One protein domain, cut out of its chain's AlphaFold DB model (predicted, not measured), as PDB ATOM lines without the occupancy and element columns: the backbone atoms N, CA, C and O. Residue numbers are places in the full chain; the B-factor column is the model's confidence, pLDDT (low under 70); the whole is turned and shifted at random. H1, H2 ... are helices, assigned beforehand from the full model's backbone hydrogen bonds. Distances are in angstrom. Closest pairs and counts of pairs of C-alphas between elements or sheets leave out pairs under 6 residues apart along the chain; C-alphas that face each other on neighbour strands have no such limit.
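AT A GLANCE: This is residues 57 to 97 of the 97 residues of an uncharacterized protein of Micromonospora sp. KC606 (UniProt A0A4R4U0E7). Two helices stand nearly end to end and make one long rod, with the short loop of residues 76 to 82 at the joint between them. The longer, H1, and then H2 follow along the chain and run on in nearly the same direction. The printed part has 41 residues with two named helices and no named strand, in the class all helix. It is extended, with a radius of gyration of the C-alphas of 14.9 A and spans of 51 by 15 by 9 A.

IN THESE COORDINATES: Find C-alpha 57 at (67.599, 59.722, 86.959); from there H1, residues 57 to 75, runs 26.8 A to C-alpha 75 at (75.770, 80.367, 72.007). Look next at H2, residues 83 to 96, which runs 20.1 A and ends with C-alpha 96 at (86.943, 98.944, 63.404).

HOW THE PARTS SIT: H1 and H2 touch only at the corner by their link, residues 74 to 75 of H1 with residues 83 to 84 of H2. Their closest C-alphas, those of Leu 75 and Arg 84, are 5.2 A apart. Their lines stand at a shallow tilt of 20 degrees, the same way. In H1 and H2 every O i to N i+4 pair is within hydrogen-bond range.

THE WHOLE: The two C-alphas farthest apart, those of Val 57 and Glu 97, are 51.2 A apart. Residues 57 to 70 of H1 stand free, and so do residues 90 to 97, of which 90 to 96 belong to H2. The printed part has no cut, and the link from H1 to H2 is short. The mean pLDDT of the printed part is 95.0; look for low confidence at residue 97, the one printed residue under 70.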
ATOM      1  N   VAL A  57      66.966  59.489  88.263       96.94
ATOM      2  CA  VAL A  57      67.599  59.722  86.959       96.94
ATOM      3  C   VAL A  57      66.752  60.613  86.042       96.94
ATOM      4  O   VAL A  57      67.325  61.569  85.518       96.94
ATOM      5  N   PRO A  58      65.431  60.395  85.862       96.50
ATOM      6  CA  PRO A  58      64.626  61.235  84.973       96.50
ATOM      7  C   PRO A  58      64.660  62.714  85.362       96.50
ATOM      8  O   PRO A  58      64.874  63.573  84.514       96.50
ATOM      9  N   GLU A  59      64.547  63.020  86.653       95.94
ATOM     10  CA  GLU A  59      64.553  64.405  87.124       95.94
ATOM     11  C   GLU A  59      65.929  65.062  86.963       95.94
ATOM     12  O   GLU A  59      66.040  66.215  86.537       95.94
ATOM     13  N   ARG A  60      67.002  64.311  87.225       95.81
ATOM     14  CA  ARG A  60      68.367  64.781  86.959       95.81
ATOM     15  C   ARG A  60      68.604  65.022  85.468       95.81
ATOM     16  O   ARG A  60      69.263  66.003  85.132       95.81
ATOM     17  N   LEU A  61      68.067  64.173  84.588       98.06
ATOM     18  CA  LEU A  61      68.140  64.362  83.136       98.06
ATOM     19  C   LEU A  61      67.404  65.627  82.706       98.06
ATOM     20  O   LEU A  61      68.008  66.454  82.033       98.06
ATOM     21  N   THR A  62      66.180  65.858  83.184       97.56
ATOM     22  CA  THR A  62      65.442  67.097  82.895       97.56
ATOM     23  C   THR A  62      66.224  68.343  83.320       97.56
ATOM     24  O   THR A  62      66.286  69.327  82.584       97.56
ATOM     25  N   GLN A  63      66.883  68.312  84.483       97.31
ATOM     26  CA  GLN A  63      67.732  69.425  84.920       97.31
ATOM     27  C   GLN A  63      68.947  69.631  84.007       97.31
ATOM     28  O   GLN A  63      69.341  70.772  83.756       97.31
ATOM     29  N   ILE A  64      69.560  68.550  83.522       98.06
ATOM     30  CA  ILE A  64      70.687  68.615  82.586       98.06
ATOM     31  C   ILE A  64      70.224  69.181  81.243       98.06
ATOM     32  O   ILE A  64      70.849  70.112  80.745       98.06
ATOM     33  N   GLU A  65      69.115  68.686  80.700       98.38
ATOM     34  CA  GLU A  65      68.527  69.158  79.444       98.38
ATOM     35  C   GLU A  65      68.175  70.648  79.516       98.38
ATOM     36  O   GLU A  65      68.526  71.410  78.619       98.38
ATOM     37  N   ALA A  66      67.576  71.100  80.621       98.12
ATOM     38  CA  ALA A  66      67.269  72.513  80.830       98.12
ATOM     39  C   ALA A  66      68.536  73.386  80.872       98.12
ATOM     40  O   ALA A  66      68.585  74.454  80.258       98.12
ATOM     41  N   ARG A  67      69.589  72.931  81.566       98.00
ATOM     42  CA  ARG A  67      70.884  73.634  81.598       98.00
ATOM     43  C   ARG A  67      71.538  73.657  80.222       98.00
ATOM     44  O   ARG A  67      72.071  74.690  79.829       98.00
ATOM     45  N   GLN A  68      71.478  72.550  79.490       98.50
ATOM     46  CA  GLN A  68      72.009  72.457  78.136       98.50
ATOM     47  C   GLN A  68      71.280  73.418  77.192       98.50
ATOM     48  O   GLN A  68      71.940  74.160  76.470       98.50
ATOM     49  N   ALA A  69      69.949  73.477  77.251       97.50
ATOM     50  CA  ALA A  69      69.154  74.414  76.464       97.50
ATOM     51  C   ALA A  69      69.490  75.878  76.798       97.50
ATOM     52  O   ALA A  69      69.634  76.706  75.900       97.50
ATOM     53  N   ALA A  70      69.679  76.199  78.083       97.19
ATOM     54  CA  ALA A  70      70.090  77.536  78.508       97.19
ATOM     55  C   ALA A  70      71.483  77.914  77.974       97.19
ATOM     56  O   ALA A  70      71.684  79.047  77.538       97.19
ATOM     57  N   ILE A  71      72.432  76.973  77.972       97.81
ATOM     58  CA  ILE A  71      73.765  77.179  77.389       97.81
ATOM     59  C   ILE A  71      73.654  77.378  75.877       97.81
ATOM     60  O   ILE A  71      74.219  78.330  75.346       97.81
ATOM     61  N   GLU A  72      72.898  76.529  75.179       97.38
ATOM     62  CA  GLU A  72      72.714  76.641  73.731       97.38
ATOM     63  C   GLU A  72      72.121  78.003  73.344       97.38
ATOM     64  O   GLU A  72      72.612  78.646  72.414       97.38
ATOM     65  N   ALA A  73      71.136  78.494  74.098       96.94
ATOM     66  CA  ALA A  73      70.538  79.807  73.873       96.94
ATOM     67  C   ALA A  73      71.552  80.963  73.974       96.94
ATOM     68  O   ALA A  73      71.393  81.974  73.295       96.94
ATOM     69  N   GLN A  74      72.607  80.820  74.783       97.62
ATOM     70  CA  GLN A  74      73.677  81.817  74.892       97.62
ATOM     71  C   GLN A  74      74.683  81.753  73.738       97.62
ATOM     72  O   GLN A  74      75.333  82.753  73.429       97.62
ATOM     73  N   LEU A  75      74.823  80.590  73.101       97.00
ATOM     74  CA  LEU A  75      75.770  80.367  72.007       97.00
ATOM     75  C   LEU A  75      75.196  80.731  70.632       97.00
ATOM     76  O   LEU A  75      75.952  80.853  69.668       97.00
ATOM     77  N   ARG A  76      73.877  80.920  70.526       94.88
ATOM     78  CA  ARG A  76      73.204  81.344  69.291       94.88
ATOM     79  C   ARG A  76      72.938  82.858  69.317       94.88
ATOM     80  O   ARG A  76      72.657  83.406  70.384       94.88
ATOM     81  N   PRO A  77      73.005  83.552  68.168       95.12
ATOM     82  CA  PRO A  77      72.556  84.939  68.082       95.12
ATOM     83  C   PRO A  77      71.077  85.054  68.469       95.12
ATOM     84  O   PRO A  77      70.266  84.238  68.027       95.12
ATOM     85  N   ASN A  78      70.717  86.049  69.281       93.44
ATOM     86  CA  ASN A  78      69.327  86.280  69.696       93.44
ATOM     87  C   ASN A  78      68.890  87.751  69.602       93.44
ATOM     88  O   ASN A  78      67.885  88.140  70.192       93.44
ATOM     89  N   GLY A  79      69.618  88.558  68.827       86.38
ATOM     90  CA  GLY A  79      69.287  89.966  68.608       86.38
ATOM     91  C   GLY A  79      69.930  90.919  69.615       86.38
ATOM     92  O   GLY A  79      69.483  92.056  69.742       86.38
ATOM     93  N   GLY A  80      70.983  90.485  70.311       90.06
ATOM     94  CA  GLY A  80      71.864  91.347  71.100       90.06
ATOM     95  C   GLY A  80      72.069  90.910  72.549       90.06
ATOM     96  O   GLY A  80      72.977  91.431  73.204       90.06
ATOM     97  N   GLY A  81      71.247  89.991  73.054       93.12
ATOM     98  CA  GLY A  81      71.219  89.592  74.460       93.12
ATOM     99  C   GLY A  81      72.044  88.350  74.792       93.12
ATOM    100  O   GLY A  81      72.236  88.070  75.975       93.12
ATOM    101  N   SER A  82      72.512  87.592  73.797       97.44
ATOM    102  CA  SER A  82      73.308  86.387  74.029       97.44
ATOM    103  C   SER A  82      74.795  86.695  74.200       97.44
ATOM    104  O   SER A  82      75.302  87.736  73.766       97.44
ATOM    105  N   LEU A  83      75.525  85.749  74.799       97.00
ATOM    106  CA  LEU A  83      76.988  85.792  74.829       97.00
ATOM    107  C   LEU A  83      77.581  85.825  73.415       97.00
ATOM    108  O   LEU A  83      78.562  86.534  73.196       97.00
ATOM    109  N   ARG A  84      76.981  85.114  72.451       97.12
ATOM    110  CA  ARG A  84      77.429  85.163  71.054       97.12
ATOM    111  C   ARG A  84      77.329  86.573  70.477       97.12
ATOM    112  O   ARG A  84      78.312  87.054  69.923       97.12
ATOM    113  N   ASP A  85      76.198  87.245  70.678       97.56
ATOM    114  CA  ASP A  85      76.011  88.617  70.198       97.56
ATOM    115  C   ASP A  85      76.999  89.594  70.859       97.56
ATOM    116  O   ASP A  85      77.476  90.535  70.227       97.56
ATOM    117  N   ALA A  86      77.331  89.379  72.137       97.12
ATOM    118  CA  ALA A  86      78.341  90.176  72.828       97.12
ATOM    119  C   ALA A  86      79.746  89.981  72.234       97.12
ATOM    120  O   ALA A  86      80.460  90.966  72.047       97.12
ATOM    121  N   VAL A  87      80.123  88.741  71.903       96.88
ATOM    122  CA  VAL A  87      81.391  88.437  71.222       96.88
ATOM    123  C   VAL A  87      81.436  89.085  69.839       96.88
ATOM    124  O   VAL A  87      82.423  89.746  69.528       96.88
ATOM    125  N   ASP A  88      80.363  88.971  69.052       96.12
ATOM    126  CA  ASP A  88      80.286  89.572  67.714       96.12
ATOM    127  C   ASP A  88      80.450  91.103  67.770       96.12
ATOM    128  O   ASP A  88      81.166  91.682  66.953       96.12
ATOM    129  N   ARG A  89      79.863  91.772  68.776       95.62
ATOM    130  CA  ARG A  89      80.074  93.215  68.996       95.62
ATOM    131  C   ARG A  89      81.530  93.556  69.304       95.62
ATOM    132  O   ARG A  89      82.054  94.503  68.730       95.62
ATOM    133  N   VAL A  90      82.178  92.802  70.195       96.81
ATOM    134  CA  VAL A  90      83.590  93.036  70.545       96.81
ATOM    135  C   VAL A  90      84.488  92.829  69.327       96.81
ATOM    136  O   VAL A  90      85.363  93.652  69.075       96.81
ATOM    137  N   GLU A  91      84.250  91.779  68.535       96.44
ATOM    138  CA  GLU A  91      84.995  91.530  67.298       96.44
ATOM    139  C   GLU A  91      84.854  92.696  66.305       96.44
ATOM    140  O   GLU A  91      85.842  93.124  65.707       96.44
ATOM    141  N   GLN A  92      83.645  93.248  66.159       95.44
ATOM    142  CA  GLN A  92      83.400  94.416  65.312       95.44
ATOM    143  C   GLN A  92      84.124  95.667  65.814       95.44
ATOM    144  O   GLN A  92      84.695  96.388  64.999       95.44
ATOM    145  N   THR A  93      84.129  95.918  67.127       96.75
ATOM    146  CA  THR A  93      84.864  97.047  67.715       96.75
ATOM    147  C   THR A  93      86.361  96.920  67.454       96.75
ATOM    148  O   THR A  93      86.951  97.852  66.925       96.75
ATOM    149  N   VAL A  94      86.952  95.752  67.726       96.38
ATOM    150  CA  VAL A  94      88.394  95.514  67.537       96.38
ATOM    151  C   VAL A  94      88.815  95.605  66.067       96.38
ATOM    152  O   VAL A  94      89.935  96.003  65.784       96.38
ATOM    153  N   ARG A  95      87.951  95.224  65.117       93.94
ATOM    154  CA  ARG A  95      88.246  95.334  63.674       93.94
ATOM    155  C   ARG A  95      88.043  96.750  63.120       93.94
ATOM    156  O   ARG A  95      88.535  97.046  62.035       93.94
ATOM    157  N   GLY A  96      87.232  97.564  63.794       84.56
ATOM    158  CA  GLY A  96      86.943  98.944  63.404       84.56
ATOM    159  C   GLY A  96      87.985  99.959  63.880       84.56
ATOM    160  O   GLY A  96      87.969 101.088  63.389       84.56
ATOM    161  N   GLU A  97      88.854  99.561  64.812       55.25
ATOM    162  CA  GLU A  97      90.090 100.257  65.207       55.25
ATOM    163  C   GLU A  97      91.270  99.850  64.309       55.25
ATOM    164  O   GLU A  97      92.098 100.740  64.007       55.25
TER     165      GLU A  97